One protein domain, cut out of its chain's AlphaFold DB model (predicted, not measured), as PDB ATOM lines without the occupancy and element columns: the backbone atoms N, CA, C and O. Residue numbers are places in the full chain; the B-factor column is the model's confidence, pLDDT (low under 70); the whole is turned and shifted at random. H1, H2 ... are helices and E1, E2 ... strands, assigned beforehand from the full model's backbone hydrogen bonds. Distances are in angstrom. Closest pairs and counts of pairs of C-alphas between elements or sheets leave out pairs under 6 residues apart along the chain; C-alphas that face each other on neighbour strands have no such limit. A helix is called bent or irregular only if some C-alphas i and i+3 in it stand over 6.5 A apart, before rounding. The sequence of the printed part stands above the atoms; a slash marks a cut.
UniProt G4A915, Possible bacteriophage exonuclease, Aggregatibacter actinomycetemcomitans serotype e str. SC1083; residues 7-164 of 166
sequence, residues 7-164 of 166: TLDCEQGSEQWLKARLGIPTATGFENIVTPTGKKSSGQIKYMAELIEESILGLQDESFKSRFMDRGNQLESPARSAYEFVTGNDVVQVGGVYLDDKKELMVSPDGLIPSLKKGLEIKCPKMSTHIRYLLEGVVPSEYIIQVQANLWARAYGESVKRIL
ATOM      1  N   THR A   7      -8.103 -61.145 -51.166       93.88
ATOM      2  CA  THR A   7      -7.268 -60.251 -50.351       93.88
ATOM      3  C   THR A   7      -6.118 -59.633 -51.141       93.88
ATOM      4  O   THR A   7      -5.435 -60.327 -51.893       93.88
ATOM      5  N   LEU A   8      -5.845 -58.353 -50.897       95.19
ATOM      6  CA  LEU A   8      -4.582 -57.707 -51.247       95.19
ATOM      7  C   LEU A   8      -3.571 -57.945 -50.117       95.19
ATOM      8  O   LEU A   8      -3.811 -57.530 -48.982       95.19
ATOM      9  N   ASP A   9      -2.456 -58.603 -50.432       92.69
ATOM     10  CA  ASP A   9      -1.398 -58.943 -49.475       92.69
ATOM     11  C   ASP A   9      -0.242 -57.936 -49.564       92.69
ATOM     12  O   ASP A   9       0.708 -58.106 -50.329       92.69
ATOM     13  N   CYS A  10      -0.389 -56.820 -48.852       94.56
ATOM     14  CA  CYS A  10       0.636 -55.795 -48.699       94.56
ATOM     15  C   CYS A  10       0.396 -54.989 -47.416       94.56
ATOM     16  O   CYS A  10      -0.708 -54.979 -46.866       94.56
ATOM     17  N   GLU A  11       1.411 -54.256 -46.965       93.69
ATOM     18  CA  GLU A  11       1.281 -53.339 -45.833       93.69
ATOM     19  C   GLU A  11       0.344 -52.171 -46.188       93.69
ATOM     20  O   GLU A  11       0.468 -51.568 -47.260       93.69
ATOM     21  N   GLN A  12      -0.606 -51.845 -45.309       93.25
ATOM     22  CA  GLN A  12      -1.458 -50.668 -45.499       93.25
ATOM     23  C   GLN A  12      -0.623 -49.388 -45.406       93.25
ATOM     24  O   GLN A  12       0.244 -49.260 -44.549       93.25
ATOM     25  N   GLY A  13      -0.876 -48.440 -46.308       89.69
ATOM     26  CA  GLY A  13      -0.063 -47.228 -46.448       89.69
ATOM     27  C   GLY A  13       1.181 -47.392 -47.330       89.69
ATOM     28  O   GLY A  13       1.786 -46.386 -47.687       89.69
ATOM     29  N   SER A  14       1.536 -48.615 -47.743       93.06
ATOM     30  CA  SER A  14       2.593 -48.825 -48.741       93.06
ATOM     31  C   SER A  14       2.202 -48.279 -50.120       93.06
ATOM     32  O   SER A  14       1.023 -48.141 -50.451       93.06
ATOM     33  N   GLU A  15       3.190 -48.027 -50.980       94.00
ATOM     34  CA  GLU A  15       2.944 -47.587 -52.360       94.00
ATOM     35  C   GLU A  15       2.080 -48.592 -53.147       94.00
ATOM     36  O   GLU A  15       1.187 -48.200 -53.898       94.00
ATOM     37  N   GLN A  16       2.296 -49.896 -52.935       95.69
ATOM     38  CA  GLN A  16       1.481 -50.959 -53.530       95.69
ATOM     39  C   GLN A  16       0.018 -50.854 -53.087       95.69
ATOM     40  O   GLN A  16      -0.890 -50.979 -53.910       95.69
ATOM     41  N   TRP A  17      -0.205 -50.597 -51.798       95.81
ATOM     42  CA  TRP A  17      -1.537 -50.413 -51.238       95.81
ATOM     43  C   TRP A  17      -2.241 -49.185 -51.813       95.81
ATOM     44  O   TRP A  17      -3.411 -49.263 -52.183       95.81
ATOM     45  N   LEU A  18      -1.522 -48.065 -51.932       94.69
ATOM     46  CA  LEU A  18      -2.051 -46.834 -52.517       94.69
ATOM     47  C   LEU A  18      -2.424 -47.043 -53.992       94.69
ATOM     48  O   LEU A  18      -3.527 -46.691 -54.398       94.69
ATOM     49  N   LYS A  19      -1.556 -47.697 -54.777       95.12
ATOM     50  CA  LYS A  19      -1.819 -48.004 -56.195       95.12
ATOM     51  C   LYS A  19      -3.038 -48.896 -56.389       95.12
ATOM     52  O   LYS A  19      -3.830 -48.663 -57.294       95.12
ATOM     53  N   ALA A  20      -3.206 -49.895 -55.529       95.44
ATOM     54  CA  ALA A  20      -4.325 -50.830 -55.586       95.44
ATOM     55  C   ALA A  20      -5.700 -50.189 -55.308       95.44
ATOM     56  O   ALA A  20      -6.721 -50.840 -55.530       95.44
ATOM     57  N   ARG A  21      -5.721 -48.949 -54.799       95.00
ATOM     58  CA  ARG A  21      -6.919 -48.185 -54.417       95.00
ATOM     59  C   ARG A  21      -7.296 -47.092 -55.412       95.00
ATOM     60  O   ARG A  21      -8.358 -46.503 -55.247       95.00
ATOM     61  N   LEU A  22      -6.441 -46.816 -56.395       95.31
ATOM     62  CA  LEU A  22      -6.648 -45.727 -57.344       95.31
ATOM     63  C   LEU A  22      -7.932 -45.930 -58.143       95.31
ATOM     64  O   LEU A  22      -8.123 -46.969 -58.777       95.31
ATOM     65  N   GLY A  23      -8.794 -44.917 -58.125       95.50
ATOM     66  CA  GLY A  23      -9.982 -44.856 -58.967       95.50
ATOM     67  C   GLY A  23     -11.079 -45.861 -58.631       95.50
ATOM     68  O   GLY A  23     -12.022 -46.007 -59.409       95.50
ATOM     69  N   ILE A  24     -11.001 -46.518 -57.470       96.31
ATOM     70  CA  ILE A  24     -12.062 -47.394 -56.968       96.31
ATOM     71  C   ILE A  24     -12.607 -46.899 -55.622       96.31
ATOM     72  O   ILE A  24     -11.852 -46.420 -54.770       96.31
ATOM     73  N   PRO A  25     -13.920 -47.041 -55.363       96.56
ATOM     74  CA  PRO A  25     -14.478 -46.775 -54.051       96.56
ATOM     75  C   PRO A  25     -13.828 -47.620 -52.956       96.56
ATOM     76  O   PRO A  25     -13.696 -48.843 -53.071       96.56
ATOM     77  N   THR A  26     -13.504 -46.962 -51.842       95.62
ATOM     78  CA  THR A  26     -13.028 -47.625 -50.623       95.62
ATOM     79  C   THR A  26     -13.940 -47.345 -49.442       95.62
ATOM     80  O   THR A  26     -14.683 -46.369 -49.472       95.62
ATOM     81  N   ALA A  27     -13.905 -48.185 -48.398       92.44
ATOM     82  CA  ALA A  27     -14.854 -48.120 -47.275       92.44
ATOM     83  C   ALA A  27     -15.074 -46.702 -46.712       92.44
ATOM     84  O   ALA A  27     -16.207 -46.321 -46.431       92.44
ATOM     85  N   THR A  28     -14.011 -45.908 -46.563       90.81
ATOM     86  CA  THR A  28     -14.085 -44.529 -46.056       90.81
ATOM     87  C   THR A  28     -14.703 -43.547 -47.052       90.81
ATOM     88  O   THR A  28     -15.286 -42.560 -46.632       90.81
ATOM     89  N   GLY A  29     -14.630 -43.816 -48.356       94.94
ATOM     90  CA  GLY A  29     -15.240 -42.990 -49.400       94.94
ATOM     91  C   GLY A  29     -16.730 -43.261 -49.633       94.94
ATOM     92  O   GLY A  29     -17.397 -42.466 -50.293       94.94
ATOM     93  N   PHE A  30     -17.290 -44.340 -49.072       94.88
ATOM     94  CA  PHE A  30     -18.698 -44.704 -49.285       94.88
ATOM     95  C   PHE A  30     -19.696 -43.649 -48.793       94.88
ATOM     96  O   PHE A  30     -20.792 -43.554 -49.347       94.88
ATOM     97  N   GLU A  31     -19.329 -42.822 -47.812       95.00
ATOM     98  CA  GLU A  31     -20.161 -41.697 -47.357       95.00
ATOM     99  C   GLU A  31     -20.422 -40.657 -48.463       95.00
ATOM    100  O   GLU A  31     -21.444 -39.965 -48.460       95.00
ATOM    101  N   ASN A  32     -19.538 -40.589 -49.463       97.12
ATOM    102  CA  ASN A  32     -19.710 -39.743 -50.638       97.12
ATOM    103  C   ASN A  32     -20.604 -40.383 -51.708       97.12
ATOM    104  O   ASN A  32     -20.985 -39.711 -52.658       97.12
ATOM    105  N   ILE A  33     -20.981 -41.656 -51.560       96.00
ATOM    106  CA  ILE A  33     -21.893 -42.364 -52.469       96.00
ATOM    107  C   ILE A  33     -23.293 -42.427 -51.854       96.00
ATOM    108  O   ILE A  33     -24.289 -42.091 -52.504       96.00
ATOM    109  N   VAL A  34     -23.376 -42.826 -50.585       95.31
ATOM    110  CA  VAL A  34     -24.629 -43.101 -49.881       95.31
ATOM    111  C   VAL A  34     -24.582 -42.556 -48.454       95.31
ATOM    112  O   VAL A  34     -23.570 -42.639 -47.765       95.31
ATOM    113  N   THR A  35     -25.689 -41.982 -47.994       94.38
ATOM    114  CA  THR A  35     -25.842 -41.502 -46.616       94.38
ATOM    115  C   THR A  35     -26.157 -42.662 -45.667       94.38
ATOM    116  O   THR A  35     -26.695 -43.676 -46.112       94.38
ATOM    117  N   PRO A  36     -25.981 -42.505 -44.339       91.00
ATOM    118  CA  PRO A  36     -26.395 -43.516 -43.355       91.00
ATOM    119  C   PRO A  36     -27.870 -43.945 -43.440       91.00
ATOM    120  O   PRO A  36     -28.233 -45.001 -42.938       91.00
ATOM    121  N   THR A  37     -28.723 -43.137 -44.076       91.81
ATOM    122  CA  THR A  37     -30.150 -43.422 -44.294       91.81
ATOM    123  C   THR A  37     -30.448 -44.080 -45.645       91.81
ATOM    124  O   THR A  37     -31.613 -44.221 -46.007       91.81
ATOM    125  N   GLY A  38     -29.421 -44.459 -46.413       90.75
ATOM    126  CA  GLY A  38     -29.560 -45.118 -47.715       90.75
ATOM    127  C   GLY A  38     -29.878 -44.174 -48.879       90.75
ATOM    128  O   GLY A  38     -30.182 -44.635 -49.977       90.75
ATOM    129  N   LYS A  39     -29.830 -42.852 -48.671       95.38
ATOM    130  CA  LYS A  39     -30.055 -41.867 -49.739       95.38
ATOM    131  C   LYS A  39     -28.761 -41.613 -50.507       95.38
ATOM    132  O   LYS A  39     -27.677 -41.776 -49.958       95.38
ATOM    133  N   LYS A  40     -28.865 -41.153 -51.756       96.69
ATOM    134  CA  LYS A  40     -27.693 -40.677 -52.508       96.69
ATOM    135  C   LYS A  40     -27.027 -39.527 -51.755       96.69
ATOM    136  O   LYS A  40     -27.714 -38.606 -51.308       96.69
ATOM    137  N   SER A  41     -25.709 -39.591 -51.617       96.69
ATOM    138  CA  SER A  41     -24.930 -38.501 -51.034       96.69
ATOM    139  C   SER A  41     -24.838 -37.333 -52.016       96.69
ATOM    140  O   SER A  41     -24.697 -37.530 -53.224       96.69
ATOM    141  N   SER A  42     -24.890 -36.100 -51.510       96.75
ATOM    142  CA  SER A  42     -24.657 -34.903 -52.330       96.75
ATOM    143  C   SER A  42     -23.210 -34.809 -52.834       96.75
ATOM    144  O   SER A  42     -22.951 -34.079 -53.788       96.75
ATOM    145  N   GLY A  43     -22.281 -35.564 -52.233       95.94
ATOM    146  CA  GLY A  43     -20.878 -35.648 -52.641       95.94
ATOM    147  C   GLY A  43     -20.607 -36.546 -53.854       95.94
ATOM    148  O   GLY A  43     -19.479 -36.555 -54.338       95.94
ATOM    149  N   GLN A  44     -21.607 -37.267 -54.380       96.56
ATOM    150  CA  GLN A  44     -21.390 -38.340 -55.363       96.56
ATOM    151  C   GLN A  44     -20.695 -37.876 -56.645       96.56
ATOM    152  O   GLN A  44     -19.798 -38.562 -57.126       96.56
ATOM    153  N   ILE A  45     -21.087 -36.726 -57.201       97.38
ATOM    154  CA  ILE A  45     -20.482 -36.213 -58.441       97.38
ATOM    155  C   ILE A  45     -19.030 -35.799 -58.208       97.38
ATOM    156  O   ILE A  45     -18.167 -36.122 -59.018       97.38
ATOM    157  N   LYS A  46     -18.756 -35.128 -57.084       97.56
ATOM    158  CA  LYS A  46     -17.398 -34.729 -56.712       97.56
ATOM    159  C   LYS A  46     -16.509 -35.961 -56.521       97.56
ATOM    160  O   LYS A  46     -15.458 -36.038 -57.137       97.56
ATOM    161  N   TYR A  47     -16.962 -36.934 -55.735       97.38
ATOM    162  CA  TYR A  47     -16.187 -38.142 -55.462       97.38
ATOM    163  C   TYR A  47     -15.974 -38.999 -56.713       97.38
ATOM    164  O   TYR A  47     -14.895 -39.532 -56.925       97.38
ATOM    165  N   MET A  48     -16.971 -39.080 -57.597       97.19
ATOM    166  CA  MET A  48     -16.806 -39.728 -58.900       97.19
ATOM    167  C   MET A  48     -15.725 -39.044 -59.744       97.19
ATOM    168  O   MET A  48     -14.927 -39.736 -60.366       97.19
ATOM    169  N   ALA A  49     -15.684 -37.708 -59.759       97.69
ATOM    170  CA  ALA A  49     -14.643 -36.969 -60.463       97.69
ATOM    171  C   ALA A  49     -13.249 -37.227 -59.864       97.69
ATOM    172  O   ALA A  49     -12.324 -37.469 -60.630       97.69
ATOM    173  N   GLU A  50     -13.122 -37.261 -58.532       95.62
ATOM    174  CA  GLU A  50     -11.869 -37.599 -57.831       95.62
ATOM    175  C   GLU A  50     -11.385 -39.018 -58.187       95.62
ATOM    176  O   GLU A  50     -10.225 -39.205 -58.534       95.62
ATOM    177  N   LEU A  51     -12.277 -40.016 -58.210       96.44
ATOM    178  CA  LEU A  51     -11.912 -41.381 -58.617       96.44
ATOM    179  C   LEU A  51     -11.483 -41.456 -60.094       96.44
ATOM    180  O   LEU A  51     -10.534 -42.157 -60.442       96.44
ATOM    181  N   ILE A  52     -12.161 -40.728 -60.986       96.81
ATOM    182  CA  ILE A  52     -11.768 -40.664 -62.400       96.81
ATOM    183  C   ILE A  52     -10.393 -39.999 -62.533       96.81
ATOM    184  O   ILE A  52      -9.542 -40.508 -63.261       96.81
ATOM    185  N   GLU A  53     -10.153 -38.905 -61.814       95.62
ATOM    186  CA  GLU A  53      -8.861 -38.224 -61.767       95.62
ATOM    187  C   GLU A  53      -7.742 -39.168 -61.302       95.62
ATOM    188  O   GLU A  53      -6.745 -39.313 -62.009       95.62
ATOM    189  N   GLU A  54      -7.935 -39.892 -60.195       94.94
ATOM    190  CA  GLU A  54      -6.995 -40.910 -59.702       94.94
ATOM    191  C   GLU A  54      -6.705 -41.997 -60.749       94.94
ATOM    192  O   GLU A  54      -5.558 -42.420 -60.907       94.94
ATOM    193  N   SER A  55      -7.728 -42.435 -61.491       94.56
ATOM    194  CA  SER A  55      -7.581 -43.462 -62.532       94.56
ATOM    195  C   SER A  55      -6.750 -42.994 -63.735       94.56
ATOM    196  O   SER A  55      -6.129 -43.814 -64.412       94.56
ATOM    197  N   ILE A  56      -6.727 -41.681 -63.994       96.50
ATOM    198  CA  ILE A  56      -6.014 -41.064 -65.119       96.50
ATOM    199  C   ILE A  56      -4.600 -40.650 -64.707       96.50
ATOM    200  O   ILE A  56      -3.645 -40.909 -65.440       96.50
ATOM    201  N   LEU A  57      -4.464 -39.981 -63.559       95.50
ATOM    202  CA  LEU A  57      -3.208 -39.367 -63.126       95.50
ATOM    203  C   LEU A  57      -2.339 -40.302 -62.274       95.50
ATOM    204  O   LEU A  57      -1.133 -40.082 -62.162       95.50
ATOM    205  N   GLY A  58      -2.917 -41.350 -61.684       93.75
ATOM    206  CA  GLY A  58      -2.214 -42.251 -60.776       93.75
ATOM    207  C   GLY A  58      -1.952 -41.632 -59.398       93.75
ATOM    208  O   GLY A  58      -2.681 -40.745 -58.954       93.75
ATOM    209  N   LEU A  59      -0.903 -42.098 -58.705       88.56
ATOM    210  CA  LEU A  59      -0.529 -41.580 -57.382       88.56
ATOM    211  C   LEU A  59      -0.201 -40.081 -57.453       88.56
ATOM    212  O   LEU A  59       0.740 -39.691 -58.141       88.56
ATOM    213  N   GLN A  60      -0.964 -39.274 -56.720       82.62
ATOM    214  CA  GLN A  60      -0.696 -37.851 -56.510       82.62
ATOM    215  C   GLN A  60       0.072 -37.633 -55.197       82.62
ATOM    216  O   GLN A  60       0.176 -38.552 -54.377       82.62
ATOM    217  N   ASP A  61       0.597 -36.421 -54.993       77.44
ATOM    218  CA  ASP A  61       1.274 -36.030 -53.750       77.44
ATOM    219  C   ASP A  61       0.392 -36.272 -52.513       77.44
ATOM    220  O   ASP A  61      -0.840 -36.202 -52.576       77.44
ATOM    221  N   GLU A  62       1.029 -36.561 -51.371       68.69
ATOM    222  CA  GLU A  62       0.308 -36.889 -50.141       68.69
ATOM    223  C   GLU A  62      -0.693 -35.789 -49.763       68.69
ATOM    224  O   GLU A  62      -0.359 -34.609 -49.620       68.69
ATOM    225  N   SER A  63      -1.939 -36.201 -49.534       68.31
ATOM    226  CA  SER A  63      -2.956 -35.323 -48.975       68.31
ATOM    227  C   SER A  63      -2.609 -34.941 -47.534       68.31
ATOM    228  O   SER A  63      -1.956 -35.678 -46.792       68.31
ATOM    229  N   PHE A  64      -3.061 -33.757 -47.121       74.62
ATOM    230  CA  PHE A  64      -2.832 -33.249 -45.775       74.62
ATOM    231  C   PHE A  64      -3.346 -34.233 -44.709       74.62
ATOM    232  O   PHE A  64      -4.554 -34.442 -44.568       74.62
ATOM    233  N   LYS A  65      -2.434 -34.778 -43.901       77.88
ATOM    234  CA  LYS A  65      -2.772 -35.517 -42.682       77.88
ATOM    235  C   LYS A  65      -2.766 -34.558 -41.499       77.88
ATOM    236  O   LYS A  65      -1.816 -33.816 -41.262       77.88
ATOM    237  N   SER A  66      -3.852 -34.556 -40.730       85.31
ATOM    238  CA  SER A  66      -3.857 -33.820 -39.463       85.31
ATOM    239  C   SER A  66      -3.040 -34.570 -38.408       85.31
ATOM    240  O   SER A  66      -3.019 -35.800 -38.395       85.31
ATOM    241  N   ARG A  67      -2.505 -33.850 -37.412       89.81
ATOM    242  CA  ARG A  67      -1.815 -34.448 -36.250       89.81
ATOM    243  C   ARG A  67      -2.615 -35.572 -35.567       89.81
ATOM    244  O   ARG A  67      -2.029 -36.488 -34.994       89.81
ATOM    245  N   PHE A  68      -3.948 -35.496 -35.575       87.25
ATOM    246  CA  PHE A  68      -4.798 -36.535 -34.985       87.25
ATOM    247  C   PHE A  68      -4.901 -37.789 -35.858       87.25
ATOM    248  O   PHE A  68      -5.000 -38.876 -35.299       87.25
ATOM    249  N   MET A  69      -4.853 -37.647 -37.185       85.88
ATOM    250  CA  MET A  69      -4.803 -38.782 -38.113       85.88
ATOM    251  C   MET A  69      -3.459 -39.504 -37.985       85.88
ATOM    252  O   MET A  69      -3.449 -40.712 -37.786       85.88
ATOM    253  N   ASP A  70      -2.347 -38.761 -37.963       89.62
ATOM    254  CA  ASP A  70      -1.009 -39.350 -37.803       89.62
ATOM    255  C   ASP A  70      -0.867 -40.097 -36.476       89.62
ATOM    256  O   ASP A  70      -0.419 -41.243 -36.442       89.62
ATOM    257  N   ARG A  71      -1.315 -39.477 -35.374       91.06
ATOM    258  CA  ARG A  71      -1.381 -40.155 -34.072       91.06
ATOM    259  C   ARG A  71      -2.262 -41.401 -34.148       91.06
ATOM    260  O   ARG A  71      -1.928 -42.403 -33.530       91.06
ATOM    261  N   GLY A  72      -3.394 -41.323 -34.845       89.31
ATOM    262  CA  GLY A  72      -4.307 -42.448 -35.007       89.31
ATOM    263  C   GLY A  72      -3.628 -43.649 -35.662       89.31
ATOM    264  O   GLY A  72      -3.682 -44.739 -35.099       89.31
ATOM    265  N   ASN A  73      -2.906 -43.413 -36.760       88.62
ATOM    266  CA  ASN A  73      -2.155 -44.436 -37.491       88.62
ATOM    267  C   ASN A  73      -1.058 -45.072 -36.623       88.62
ATOM    268  O   ASN A  73      -0.934 -46.291 -36.566       88.62
ATOM    269  N   GLN A  74      -0.297 -44.261 -35.878       91.50
ATOM    270  CA  GLN A  74       0.737 -44.767 -34.959       91.50
ATOM    271  C   GLN A  74       0.158 -45.646 -33.844       91.50
ATOM    272  O   GLN A  74       0.822 -46.547 -33.333       91.50
ATOM    273  N   LEU A  75      -1.077 -45.358 -33.440       93.25
ATOM    274  CA  LEU A  75      -1.755 -46.030 -32.346       93.25
ATOM    275  C   LEU A  75      -2.511 -47.291 -32.781       93.25
ATOM    276  O   LEU A  75      -2.774 -48.148 -31.948       93.25
ATOM    277  N   GLU A  76      -2.832 -47.460 -34.058       92.88
ATOM    278  CA  GLU A  76      -3.624 -48.598 -34.536       92.88
ATOM    279  C   GLU A  76      -3.003 -49.961 -34.183       92.88
ATOM    280  O   GLU A  76      -3.691 -50.837 -33.658       92.88
ATOM    281  N   SER A  77      -1.692 -50.123 -34.390       93.25
ATOM    282  CA  SER A  77      -0.975 -51.364 -34.060       93.25
ATOM    283  C   SER A  77      -1.085 -51.736 -32.567       93.25
ATOM    284  O   SER A  77      -1.603 -52.816 -32.265       93.25
ATOM    285  N   PRO A  78      -0.735 -50.856 -31.601       94.50
ATOM    286  CA  PRO A  78      -0.952 -51.168 -30.190       94.50
ATOM    287  C   PRO A  78      -2.440 -51.313 -29.814       94.50
ATOM    288  O   PRO A  78      -2.750 -52.059 -28.882       94.50
ATOM    289  N   ALA A  79      -3.375 -50.669 -30.529       93.94
ATOM    290  CA  ALA A  79      -4.814 -50.891 -30.338       93.94
ATOM    291  C   ALA A  79      -5.207 -52.334 -30.652       93.94
ATOM    292  O   ALA A  79      -5.962 -52.952 -29.898       93.94
ATOM    293  N   ARG A  80      -4.697 -52.852 -31.775       94.38
ATOM    294  CA  ARG A  80      -4.935 -54.217 -32.232       94.38
ATOM    295  C   ARG A  80      -4.385 -55.213 -31.222       94.38
ATOM    296  O   ARG A  80      -5.149 -56.047 -30.752       94.38
ATOM    297  N   SER A  81      -3.140 -55.044 -30.777       94.69
ATOM    298  CA  SER A  81      -2.563 -55.918 -29.746       94.69
ATOM    299  C   SER A  81      -3.348 -55.875 -28.431       94.69
ATOM    300  O   SER A  81      -3.552 -56.901 -27.786       94.69
ATOM    301  N   ALA A  82      -3.848 -54.700 -28.029       94.75
ATOM    302  CA  ALA A  82      -4.714 -54.588 -26.856       94.75
ATOM    303  C   ALA A  82      -6.062 -55.302 -27.058       94.75
ATOM    304  O   ALA A  82      -6.572 -55.922 -26.123       94.75
ATOM    305  N   TYR A  83      -6.643 -55.230 -28.258       93.75
ATOM    306  CA  TYR A  83      -7.852 -55.974 -28.608       93.75
ATOM    307  C   TYR A  83      -7.625 -57.486 -28.513       93.75
ATOM    308  O   TYR A  83      -8.414 -58.167 -27.855       93.75
ATOM    309  N   GLU A  84      -6.551 -57.994 -29.117       95.06
ATOM    310  CA  GLU A  84      -6.176 -59.413 -29.087       95.06
ATOM    311  C   GLU A  84      -5.999 -59.891 -27.643       95.06
ATOM    312  O   GLU A  84      -6.648 -60.844 -27.225       95.06
ATOM    313  N   PHE A  85      -5.235 -59.154 -26.830       95.31
ATOM    314  CA  PHE A  85      -5.013 -59.487 -25.421       95.31
ATOM    315  C   PHE A  85      -6.309 -59.527 -24.595       95.31
ATOM    316  O   PHE A  85      -6.512 -60.433 -23.791       95.31
ATOM    317  N   VAL A  86      -7.197 -58.542 -24.775       94.25
ATOM    318  CA  VAL A  86      -8.446 -58.440 -23.999       94.25
ATOM    319  C   VAL A  86      -9.482 -59.477 -24.432       94.25
ATOM    320  O   VAL A  86     -10.302 -59.892 -23.615       94.25
ATOM    321  N   THR A  87      -9.509 -59.843 -25.713       92.44
ATOM    322  CA  THR A  87     -10.557 -60.713 -26.270       92.44
ATOM    323  C   THR A  87     -10.124 -62.161 -26.460       92.44
ATOM    324  O   THR A  87     -10.994 -63.020 -26.563       92.44
ATOM    325  N   GLY A  88      -8.820 -62.433 -26.511       95.31
ATOM    326  CA  GLY A  88      -8.272 -63.737 -26.885       95.31
ATOM    327  C   GLY A  88      -8.489 -64.103 -28.356       95.31
ATOM    328  O   GLY A  88      -8.274 -65.253 -28.722       95.31
ATOM    329  N   ASN A  89      -8.950 -63.165 -29.190       94.00
ATOM    330  CA  ASN A  89      -9.148 -63.394 -30.619       94.00
ATOM    331  C   ASN A  89      -7.860 -63.101 -31.386       94.00
ATOM    332  O   ASN A  89      -7.319 -62.007 -31.239       94.00
ATOM    333  N   ASP A  90      -7.456 -64.010 -32.271       94.31
ATOM    334  CA  ASP A  90      -6.363 -63.772 -33.216       94.31
ATOM    335  C   ASP A  90      -6.808 -62.817 -34.330       94.31
ATOM    336  O   ASP A  90      -7.845 -63.038 -34.975       94.31
ATOM    337  N   VAL A  91      -6.024 -61.765 -34.581       93.81
ATOM    338  CA  VAL A  91      -6.298 -60.793 -35.641       93.81
ATOM    339  C   VAL A  91      -5.271 -60.924 -36.762       93.81
ATOM    340  O   VAL A  91      -4.067 -60.814 -36.566       93.81
ATOM    341  N   VAL A  92      -5.763 -61.086 -37.989       93.75
ATOM    342  CA  VAL A  92      -4.948 -61.133 -39.206       93.75
ATOM    343  C   VAL A  92      -5.066 -59.809 -39.952       93.75
ATOM    344  O   VAL A  92      -6.169 -59.367 -40.275       93.75
ATOM    345  N   GLN A  93      -3.932 -59.173 -40.245       93.81
ATOM    346  CA  GLN A  93      -3.890 -57.992 -41.107       93.81
ATOM    347  C   GLN A  93      -3.886 -58.378 -42.587       93.81
ATOM    348  O   GLN A  93      -3.296 -59.378 -42.982       93.81
ATOM    349  N   VAL A  94      -4.519 -57.537 -43.403       94.81
ATOM    350  CA  VAL A  94      -4.473 -57.585 -44.870       94.81
ATOM    351  C   VAL A  94      -4.350 -56.160 -45.404       94.81
ATOM    352  O   VAL A  94      -4.789 -55.214 -44.745       94.81
ATOM    353  N   GLY A  95      -3.814 -55.988 -46.612       95.50
ATOM    354  CA  GLY A  95      -3.822 -54.692 -47.295       95.50
ATOM    355  C   GLY A  95      -5.249 -54.272 -47.653       95.50
ATOM    356  O   GLY A  95      -5.673 -53.132 -47.445       95.50
ATOM    357  N   GLY A  96      -6.049 -55.222 -48.123       95.50
ATOM    358  CA  GLY A  96      -7.457 -54.993 -48.401       95.50
ATOM    359  C   GLY A  96      -8.202 -56.259 -48.785       95.50
ATOM    360  O   GLY A  96      -7.617 -57.331 -48.916       95.50
ATOM    361  N   VAL A  97      -9.508 -56.114 -48.951       95.31
ATOM    362  CA  VAL A  97     -10.435 -57.141 -49.410       95.31
ATOM    363  C   VAL A  97     -11.249 -56.543 -50.548       95.31
ATOM    364  O   VAL A  97     -11.921 -55.526 -50.358       95.31
ATOM    365  N   TYR A  98     -11.167 -57.156 -51.722       95.56
ATOM    366  CA  TYR A  98     -12.007 -56.811 -52.861       95.56
ATOM    367  C   TYR A  98     -13.373 -57.478 -52.729       95.56
ATOM    368  O   TYR A  98     -13.467 -58.591 -52.214       95.56
ATOM    369  N   LEU A  99     -14.418 -56.800 -53.213       92.62
ATOM    370  CA  LEU A  99     -15.773 -57.363 -53.235       92.62
ATOM    371  C   LEU A  99     -15.857 -58.612 -54.126       92.62
ATOM    372  O   LEU A  99     -16.498 -59.591 -53.757       92.62
ATOM    373  N   ASP A 100     -15.238 -58.550 -55.302       91.00
ATOM    374  CA  ASP A 100     -15.270 -59.598 -56.318       91.00
ATOM    375  C   ASP A 100     -14.027 -59.537 -57.230       91.00
ATOM    376  O   ASP A 100     -13.141 -58.688 -57.072       91.00
ATOM    377  N   ASP A 101     -13.965 -60.452 -58.201       91.94
ATOM    378  CA  ASP A 101     -12.851 -60.571 -59.147       91.94
ATOM    379  C   ASP A 101     -12.691 -59.358 -60.075       91.94
ATOM    380  O   ASP A 101     -11.616 -59.178 -60.654       91.94
ATOM    381  N   LYS A 102     -13.718 -58.503 -60.213       93.69
ATOM    382  CA  LYS A 102     -13.609 -57.270 -61.004       93.69
ATOM    383  C   LYS A 102     -12.780 -56.210 -60.291       93.69
ATOM    384  O   LYS A 102     -12.266 -55.312 -60.949       93.69
ATOM    385  N   LYS A 103     -12.631 -56.319 -58.964       93.62
ATOM    386  CA  LYS A 103     -11.829 -55.411 -58.125       93.62
ATOM    387  C   LYS A 103     -12.241 -53.938 -58.243       93.62
ATOM    388  O   LYS A 103     -11.434 -53.048 -58.003       93.62
ATOM    389  N   GLU A 104     -13.511 -53.681 -58.546       92.50
ATOM    390  CA  GLU A 104     -14.084 -52.331 -58.679       92.50
ATOM    391  C   GLU A 104     -14.379 -51.675 -57.316       92.50
ATOM    392  O   GLU A 104     -14.810 -50.529 -57.257       92.50
ATOM    393  N   LEU A 105     -14.173 -52.398 -56.211       94.12
ATOM    394  CA  LEU A 105     -14.388 -51.945 -54.838       94.12
ATOM    395  C   LEU A 105     -13.428 -52.679 -53.912       94.12
ATOM    396  O   LEU A 105     -13.331 -53.909 -53.972       94.12
ATOM    397  N   MET A 106     -12.778 -51.941 -53.012       95.44
ATOM    398  CA  MET A 106     -11.932 -52.535 -51.976       95.44
ATOM    399  C   MET A 106     -12.197 -51.943 -50.591       95.44
ATOM    400  O   MET A 106     -12.338 -50.736 -50.423       95.44
ATOM    401  N   VAL A 107     -12.189 -52.776 -49.556       95.19
ATOM    402  CA  VAL A 107     -12.154 -52.322 -48.158       95.19
ATOM    403  C   VAL A 107     -10.823 -52.690 -47.515       95.19
ATOM    404  O   VAL A 107     -10.246 -53.720 -47.840       95.19
ATOM    405  N   SER A 108     -10.323 -51.866 -46.599       94.81
ATOM    406  CA  SER A 108      -9.062 -52.108 -45.883       94.81
ATOM    407  C   SER A 108      -9.362 -52.152 -44.395       94.81
ATOM    408  O   SER A 108      -9.308 -51.116 -43.745       94.81
ATOM    409  N   PRO A 109      -9.797 -53.305 -43.866       92.81
ATOM    410  CA  PRO A 109     -10.102 -53.398 -42.452       92.81
ATOM    411  C   PRO A 109      -8.821 -53.381 -41.625       92.81
ATOM    412  O   PRO A 109      -7.801 -53.926 -42.048       92.81
ATOM    413  N   ASP A 110      -8.905 -52.854 -40.406       93.50
ATOM    414  CA  ASP A 110      -7.769 -52.843 -39.475       93.50
ATOM    415  C   ASP A 110      -7.418 -54.255 -38.992       93.50
ATOM    416  O   ASP A 110      -6.357 -54.492 -38.418       93.50
ATOM    417  N   GLY A 111      -8.304 -55.223 -39.221       92.62
ATOM    418  CA  GLY A 111      -8.016 -56.634 -39.050       92.62
ATOM    419  C   GLY A 111      -9.166 -57.535 -39.478       92.62
ATOM    420  O   GLY A 111     -10.321 -57.117 -39.625       92.62
ATOM    421  N   LEU A 112      -8.845 -58.805 -39.664       92.31
ATOM    422  CA  LEU A 112      -9.791 -59.895 -39.835       92.31
ATOM    423  C   LEU A 112      -9.658 -60.840 -38.651       92.31
ATOM    424  O   LEU A 112      -8.557 -61.068 -38.167       92.31
ATOM    425  N   ILE A 113     -10.774 -61.408 -38.211       92.69
ATOM    426  CA  ILE A 113     -10.814 -62.444 -37.178       92.69
ATOM    427  C   ILE A 113     -11.381 -63.694 -37.856       92.69
ATOM    428  O   ILE A 113     -12.605 -63.879 -37.857       92.69
ATOM    429  N   PRO A 114     -10.538 -64.510 -38.524       89.50
ATOM    430  CA  PRO A 114     -11.014 -65.587 -39.390       89.50
ATOM    431  C   PRO A 114     -11.860 -66.619 -38.644       89.50
ATOM    432  O   PRO A 114     -12.915 -67.010 -39.135       89.50
ATOM    433  N   SER A 115     -11.462 -66.973 -37.417       90.19
ATOM    434  CA  SER A 115     -12.176 -67.932 -36.561       90.19
ATOM    435  C   SER A 115     -13.626 -67.534 -36.275       90.19
ATOM    436  O   SER A 115     -14.477 -68.400 -36.087       90.19
ATOM    437  N   LEU A 116     -13.924 -66.231 -36.278       89.19
ATOM    438  CA  LEU A 116     -15.263 -65.696 -36.044       89.19
ATOM    439  C   LEU A 116     -15.963 -65.242 -37.327       89.19
ATOM    440  O   LEU A 116     -17.126 -64.844 -37.259       89.19
ATOM    441  N   LYS A 117     -15.270 -65.255 -38.474       87.38
ATOM    442  CA  LYS A 117     -15.726 -64.623 -39.721       87.38
ATOM    443  C   LYS A 117     -16.174 -63.181 -39.477       87.38
ATOM    444  O   LYS A 117     -17.269 -62.783 -39.865       87.38
ATOM    445  N   LYS A 118     -15.343 -62.406 -38.769       88.19
ATOM    446  CA  LYS A 118     -15.616 -60.995 -38.460       88.19
ATOM    447  C   LYS A 118     -14.506 -60.080 -38.936       88.19
ATOM    448  O   LYS A 118     -13.341 -60.456 -39.049       88.19
ATOM    449  N   GLY A 119     -14.905 -58.843 -39.183       89.25
ATOM    450  CA  GLY A 119     -13.998 -57.724 -39.352       89.25
ATOM    451  C   GLY A 119     -13.685 -57.007 -38.052       89.25
ATOM    452  O   GLY A 119     -14.560 -56.921 -37.194       89.25
ATOM    453  N   LEU A 120     -12.491 -56.431 -37.966       91.00
ATOM    454  CA  LEU A 120     -12.111 -55.462 -36.949       91.00
ATOM    455  C   LEU A 120     -11.952 -54.079 -37.589       91.00
ATOM    456  O   LEU A 120     -11.314 -53.939 -38.631       91.00
ATOM    457  N   GLU A 121     -12.561 -53.082 -36.955       92.06
ATOM    458  CA  GLU A 121     -12.387 -51.661 -37.256       92.06
ATOM    459  C   GLU A 121     -12.068 -50.927 -35.945       92.06
ATOM    460  O   GLU A 121     -12.883 -50.920 -35.013       92.06
ATOM    461  N   ILE A 122     -10.885 -50.328 -35.893       92.25
ATOM    462  CA  ILE A 122     -10.256 -49.607 -34.794       92.25
ATOM    463  C   ILE A 122     -10.315 -48.114 -35.106       92.25
ATOM    464  O   ILE A 122     -10.000 -47.657 -36.198       92.25
ATOM    465  N   LYS A 123     -10.682 -47.311 -34.109       90.56
ATOM    466  CA  LYS A 123     -10.572 -45.852 -34.190       90.56
ATOM    467  C   LYS A 123      -9.807 -45.331 -32.984       90.56
ATOM    468  O   LYS A 123     -10.201 -45.592 -31.849       90.56
ATOM    469  N   CYS A 124      -8.801 -44.505 -33.257       92.00
ATOM    470  CA  CYS A 124      -7.931 -43.868 -32.267       92.00
ATOM    471  C   CYS A 124      -8.144 -42.335 -32.225       92.00
ATOM    472  O   CYS A 124      -7.212 -41.577 -32.515       92.00
ATOM    473  N   PRO A 125      -9.359 -41.829 -31.925       90.88
ATOM    474  CA  PRO A 125      -9.674 -40.408 -32.054       90.88
ATOM    475  C   PRO A 125      -9.017 -39.557 -30.947       90.88
ATOM    476  O   PRO A 125      -8.308 -40.043 -30.059       90.88
ATOM    477  N   LYS A 126      -9.285 -38.243 -30.963       91.88
ATOM    478  CA  LYS A 126      -8.970 -37.350 -29.836       91.88
ATOM    479  C   LYS A 126      -9.676 -37.835 -28.560       91.88
ATOM    480  O   LYS A 126     -10.817 -38.285 -28.620       91.88
ATOM    481  N   MET A 127      -9.044 -37.647 -27.399       89.75
ATOM    482  CA  MET A 127      -9.570 -38.080 -26.095       89.75
ATOM    483  C   MET A 127     -11.012 -37.622 -25.821       89.75
ATOM    484  O   MET A 127     -11.844 -38.421 -25.417       89.75
ATOM    485  N   SER A 128     -11.344 -36.357 -26.095       92.81
ATOM    486  CA  SER A 128     -12.713 -35.847 -25.908       92.81
ATOM    487  C   SER A 128     -13.742 -36.603 -26.753       92.81
ATOM    488  O   SER A 128     -14.844 -36.885 -26.295       92.81
ATOM    489  N   THR A 129     -13.366 -36.957 -27.982       92.00
ATOM    490  CA  THR A 129     -14.195 -37.738 -28.902       92.00
ATOM    491  C   THR A 129     -14.323 -39.185 -28.422       92.00
ATOM    492  O   THR A 129     -15.420 -39.729 -28.437       92.00
ATOM    493  N   HIS A 130     -13.233 -39.782 -27.925       90.25
ATOM    494  CA  HIS A 130     -13.253 -41.117 -27.325       90.25
ATOM    495  C   HIS A 130     -14.186 -41.186 -26.106       90.25
ATOM    496  O   HIS A 130     -15.048 -42.056 -26.053       90.25
ATOM    497  N   ILE A 131     -14.077 -40.233 -25.173       91.25
ATOM    498  CA  ILE A 131     -14.949 -40.146 -23.990       91.25
ATOM    499  C   ILE A 131     -16.417 -40.032 -24.407       91.25
ATOM    500  O   ILE A 131     -17.255 -40.746 -23.866       91.25
ATOM    501  N   ARG A 132     -16.732 -39.185 -25.398       92.69
ATOM    502  CA  ARG A 132     -18.095 -39.079 -25.935       92.69
ATOM    503  C   ARG A 132     -18.603 -40.430 -26.441       92.69
ATOM    504  O   ARG A 132     -19.689 -40.839 -26.054       92.69
ATOM    505  N   TYR A 133     -17.809 -41.133 -27.247       91.62
ATOM    506  CA  TYR A 133     -18.193 -42.445 -27.769       91.62
ATOM    507  C   TYR A 133     -18.452 -43.475 -26.656       91.62
ATOM    508  O   TYR A 133     -19.381 -44.270 -26.769       91.62
ATOM    509  N   LEU A 134     -17.675 -43.440 -25.566       90.38
ATOM    510  CA  LEU A 134     -17.901 -44.300 -24.398       90.38
ATOM    511  C   LEU A 134     -19.201 -43.961 -23.658       90.38
ATOM    512  O   LEU A 134     -19.910 -44.870 -23.238       90.38
ATOM    513  N   LEU A 135     -19.512 -42.671 -23.499       92.31
ATOM    514  CA  LEU A 135     -20.731 -42.212 -22.827       92.31
ATOM    515  C   LEU A 135     -21.992 -42.507 -23.645       92.31
ATOM    516  O   LEU A 135     -23.019 -42.865 -23.077       92.31
ATOM    517  N   GLU A 136     -21.920 -42.353 -24.967       92.19
ATOM    518  CA  GLU A 136     -23.041 -42.613 -25.874       92.19
ATOM    519  C   GLU A 136     -23.293 -44.113 -26.069       92.19
ATOM    520  O   GLU A 136     -24.429 -44.517 -26.304       92.19
ATOM    521  N   GLY A 137     -22.252 -44.950 -25.984       88.44
ATOM    522  CA  GLY A 137     -22.376 -46.410 -26.052       88.44
ATOM    523  C   GLY A 137     -22.877 -46.953 -27.398       88.44
ATOM    524  O   GLY A 137     -23.191 -48.136 -27.504       88.44
ATOM    525  N   VAL A 138     -22.947 -46.109 -28.429       86.88
ATOM    526  CA  VAL A 138     -23.404 -46.466 -29.777       86.88
ATOM    527  C   VAL A 138     -22.310 -46.229 -30.807       86.88
ATOM    528  O   VAL A 138     -21.380 -45.448 -30.606       86.88
ATOM    529  N   VAL A 139     -22.426 -46.901 -31.951       85.62
ATOM    530  CA  VAL A 139     -21.575 -46.609 -33.105       85.62
ATOM    531  C   VAL A 139     -21.967 -45.235 -33.670       85.62
ATOM    532  O   VAL A 139     -23.122 -45.066 -34.059       85.62
ATOM    533  N   PRO A 140     -21.032 -44.272 -33.773       89.69
ATOM    534  CA  PRO A 140     -21.335 -42.957 -34.330       89.69
ATOM    535  C   PRO A 140     -21.804 -43.061 -35.779       89.69
ATOM    536  O   PRO A 140     -21.266 -43.864 -36.553       89.69
ATOM    537  N   SER A 141     -22.788 -42.237 -36.142       88.44
ATOM    538  CA  SER A 141     -23.457 -42.292 -37.447       88.44
ATOM    539  C   SER A 141     -22.499 -42.082 -38.619       88.44
ATOM    540  O   SER A 141     -22.663 -42.738 -39.648       88.44
ATOM    541  N   GLU A 142     -21.458 -41.263 -38.431       86.62
ATOM    542  CA  GLU A 142     -20.384 -41.017 -39.406       86.62
ATOM    543  C   GLU A 142     -19.667 -42.297 -39.862       86.62
ATOM    544  O   GLU A 142     -19.118 -42.362 -40.952       86.62
ATOM    545  N   TYR A 143     -19.712 -43.361 -39.063       90.00
ATOM    546  CA  TYR A 143     -19.018 -44.602 -39.376       90.00
ATOM    547  C   TYR A 143     -19.936 -45.731 -39.829       90.00
ATOM    548  O   TYR A 143     -19.435 -46.793 -40.196       90.00
ATOM    549  N   ILE A 144     -21.260 -45.547 -39.782       89.69
ATOM    550  CA  ILE A 144     -22.215 -46.599 -40.158       89.69
ATOM    551  C   ILE A 144     -21.939 -47.057 -41.587       89.69
ATOM    552  O   ILE A 144     -21.819 -48.251 -41.834       89.69
ATOM    553  N   ILE A 145     -21.765 -46.115 -42.512       92.88
ATOM    554  CA  ILE A 145     -21.541 -46.437 -43.921       92.88
ATOM    555  C   ILE A 145     -20.204 -47.137 -44.149       92.88
ATOM    556  O   ILE A 145     -20.169 -48.141 -44.861       92.88
ATOM    557  N   GLN A 146     -19.139 -46.703 -43.471       91.38
ATOM    558  CA  GLN A 146     -17.853 -47.398 -43.524       91.38
ATOM    559  C   GLN A 146     -17.994 -48.851 -43.046       91.38
ATOM    560  O   GLN A 146     -17.487 -49.761 -43.693       91.38
ATOM    561  N   VAL A 147     -18.716 -49.078 -41.943       89.94
ATOM    562  CA  VAL A 147     -18.983 -50.411 -41.380       89.94
ATOM    563  C   VAL A 147     -19.800 -51.279 -42.342       89.94
ATOM    564  O   VAL A 147     -19.452 -52.439 -42.552       89.94
ATOM    565  N   GLN A 148     -20.842 -50.724 -42.963       90.38
ATOM    566  CA  GLN A 148     -21.670 -51.448 -43.931       90.38
ATOM    567  C   GLN A 148     -20.888 -51.821 -45.198       90.38
ATOM    568  O   GLN A 148     -20.983 -52.957 -45.650       90.38
ATOM    569  N   ALA A 149     -20.054 -50.923 -45.736       91.81
ATOM    570  CA  ALA A 149     -19.182 -51.239 -46.874       91.81
ATOM    571  C   ALA A 149     -18.218 -52.389 -46.539       91.81
ATOM    572  O   ALA A 149     -18.035 -53.334 -47.304       91.81
ATOM    573  N   ASN A 150     -17.656 -52.329 -45.334       91.00
ATOM    574  CA  ASN A 150     -16.807 -53.351 -44.746       91.00
ATOM    575  C   ASN A 150     -17.503 -54.720 -44.641       91.00
ATOM    576  O   ASN A 150     -16.865 -55.743 -44.875       91.00
ATOM    577  N   LEU A 151     -18.777 -54.762 -44.251       89.00
ATOM    578  CA  LEU A 151     -19.579 -55.992 -44.219       89.00
ATOM    579  C   LEU A 151     -19.827 -56.531 -45.626       89.00
ATOM    580  O   LEU A 151     -19.607 -57.714 -45.886       89.00
ATOM    581  N   TRP A 152     -20.233 -55.642 -46.533       89.12
ATOM    582  CA  TRP A 152     -20.588 -55.990 -47.901       89.12
ATOM    583  C   TRP A 152     -19.435 -56.669 -48.645       89.12
ATOM    584  O   TRP A 152     -19.616 -57.763 -49.171       89.12
ATOM    585  N   ALA A 153     -18.235 -56.084 -48.606       86.62
ATOM    586  CA  ALA A 153     -17.065 -56.617 -49.306       86.62
ATOM    587  C   ALA A 153     -16.551 -57.958 -48.756       86.62
ATOM    588  O   ALA A 153     -15.808 -58.653 -49.437       86.62
ATOM    589  N   ARG A 154     -16.910 -58.327 -47.522       77.62
ATOM    590  CA  ARG A 154     -16.406 -59.546 -46.870       77.62
ATOM    591  C   ARG A 154     -17.389 -60.708 -46.888       77.62
ATOM    592  O   ARG A 154     -17.014 -61.804 -46.493       77.62
ATOM    593  N   ALA A 155     -18.646 -60.472 -47.276       64.06
ATOM    594  CA  ALA A 155     -19.740 -61.439 -47.132       64.06
ATOM    595  C   ALA A 155     -19.855 -62.040 -45.708       64.06
ATOM    596  O   ALA A 155     -20.393 -63.129 -45.510       64.06
ATOM    597  N   TYR A 156     -19.340 -61.332 -44.698       65.12
ATOM    598  CA  TYR A 156     -19.408 -61.720 -43.294       65.12
ATOM    599  C   TYR A 156     -20.690 -61.174 -42.668       65.12
ATOM    600  O   TYR A 156     -21.106 -60.057 -42.963       65.12
ATOM    601  N   GLY A 157     -21.312 -61.961 -41.786       52.12
ATOM    602  CA  GLY A 157     -22.577 -61.593 -41.141       52.12
ATOM    603  C   GLY A 157     -22.451 -60.479 -40.097       52.12
ATOM    604  O   GLY A 157     -23.446 -59.832 -39.788       52.12
ATOM    605  N   GLU A 158     -21.247 -60.233 -39.561       55.84
ATOM    606  CA  GLU A 158     -21.010 -59.217 -38.531       55.84
ATOM    607  C   GLU A 158     -19.616 -58.570 -38.628       55.84
ATOM    608  O   GLU A 158     -18.593 -59.215 -38.864       55.84
ATOM    609  N   SER A 159     -19.565 -57.267 -38.363       57.84
ATOM    610  CA  SER A 159     -18.345 -56.472 -38.242       57.84
ATOM    611  C   SER A 159     -18.226 -56.016 -36.798       57.84
ATOM    612  O   SER A 159     -19.116 -55.326 -36.293       57.84
ATOM    613  N   VAL A 160     -17.130 -56.362 -36.129       56.59
ATOM    614  CA  VAL A 160     -16.840 -55.836 -34.798       56.59
ATOM    615  C   VAL A 160     -16.206 -54.472 -34.976       56.59
ATOM    616  O   VAL A 160     -15.023 -54.338 -35.284       56.59
ATOM    617  N   LYS A 161     -17.008 -53.434 -34.769       56.31
ATOM    618  CA  LYS A 161     -16.473 -52.091 -34.633       56.31
ATOM    619  C   LYS A 161     -16.135 -51.854 -33.171       56.31
ATOM    620  O   LYS A 161     -17.038 -51.825 -32.337       56.31
ATOM    621  N   ARG A 162     -14.855 -51.674 -32.846       55.81
ATOM    622  CA  ARG A 162     -14.455 -51.339 -31.480       55.81
ATOM    623  C   ARG A 162     -13.628 -50.071 -31.489       55.81
ATOM    624  O   ARG A 162     -12.549 -49.995 -32.059       55.81
ATOM    625  N   ILE A 163     -14.171 -49.054 -30.839       52.62
ATOM    626  CA  ILE A 163     -13.447 -47.824 -30.561       52.62
ATOM    627  C   ILE A 163     -12.545 -48.159 -29.374       52.62
ATOM    628  O   ILE A 163     -13.022 -48.365 -28.262       52.62
ATOM    629  N   LEU A 164     -11.260 -48.326 -29.645       42.59
ATOM    630  CA  LEU A 164     -10.224 -48.626 -28.667       42.59
ATOM    631  C   LEU A 164      -9.051 -47.722 -29.012       42.59
ATOM    632  O   LEU A 164      -8.580 -47.819 -30.138       42.59
TER     633      LEU A 164
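AT A GLANCE: This is residues 7 to 164 of the 166 residues of the protein "Possible bacteriophage exonuclease" of Aggregatibacter actinomycetemcomitans serotype e str. SC1083 (UniProt G4A915). A small sheet of three strands, E2, E3 and E4, has helix H6 over one face and H4b, the second arm of the bent helix H4, over the opposite face. H2 packs on H6, H3 lies farther out beyond H2, and H5 and H3 have the centres farthest from the mean of the C-alphas; short pairings tie the separate strand E1 to residues 7 to 8 and 106 to 107. The 158 printed residues include six named helices and four named strands, in the order H1 H2 H3 H4 E1 E2 E3 H5 H6 E4; the sheet runs E2 E3 E4 and is mixed. The class is mixed, helices and strands, and the whole is compact, with a radius of gyration of the C-alphas of 15.8 A and spans of 45 by 32 by 31 A.

IN THESE COORDINATES: Find C-alpha 118 at (-15.616, -60.995, -38.460); from there E3 runs 16.5 A to residue 123. E2 is residues 111 to 113, and E4, residues 158 to 163, runs 15.8 A to C-alpha 163 at (-13.447, -47.824, -30.561). H6, residues 141 to 154, spans 20.9 A and is irregular, with C-alphas 142 and 145 7.1 A apart. H4, residues 67 to 87, was assigned as one helix by its hydrogen bonds but is bent, with C-alphas 74 and 77 6.9 A apart; its arms are H4a, residues 67 to 74, and H4b, residues 77 to 87, 15.5 A long. Look for H1 at residues 15 to 19, beginning at C-alpha 15 (2.944, -47.587, -52.360). H2, residues 27 to 32, is only just irregular, with C-alphas 28 and 31 6.8 A apart. H3 is residues 44 to 57, 19.8 A; E1 is residues 96 to 98; H5 is residues 127 to 136, 14.2 A.

HOW THE PARTS SIT: Start at the hairpin E2 and E3, antiparallel, where N 120 and O 111 are 2.8 A apart, within hydrogen-bond range. E3 and E4 are parallel, with N 160 and O 119 at 2.8 A; E3, H5, H6 and E4 form a strand-helix-strand unit, parallel neighbour strands with helices between, and its crossover is right-handed. H6 is on the sheet at a height of 8.6 A, over E4, and its closest C-alphas to E4 are Leu 151 and Ser 159, 6.1 A. On the opposite face H4b lies over E3 at a height of 9.3 A, slantwise at 50 degrees on the local plane, with Ala 79 and Ile 122 the closest C-alphas, 7.1 A. H4a only grazes the sheet with residues 69 to 73, and H5 is only just not on it, with 4 pairs of C-alphas within 10 A. Moving outward, H2 and H6 touch at a steep tilt of 55 degrees, opposite ways; their closest C-alphas are Ala 27 and Gln 146, 4.9 A. H2 and H3 only just touch, with 3 pairs of C-alphas within 8 A and residues 44 to 47 alone of H3; Asn 32 and Gln 44 are closest, 5.2 A. E1 pairs with no named strand; its closest C-alpha to H6 is that of Tyr 98, 6.2 A from that of Ala 153. H1 touches no helix. Every O i to N i+4 pair is within hydrogen-bond range in H1, H3, H4a, H4b and H5, against 7 of 10 in H6 and 0 of 2 in H2, where 2 of 3 O i to N i+3 pairs are.

THE WHOLE: The farthest C-alphas, those of Ile 56 and Leu 135, are 44.8 A apart. The printed part has no cut; the links H2 to H3 and E1 to E2 are long, and residues 61 to 67, of which 67 belongs to H4a, stand free. Mean pLDDT of the printed part is 89.8, and it is under 70 at residues 62 to 63 and 155 to 164, of which 158 to 163 belong to E4.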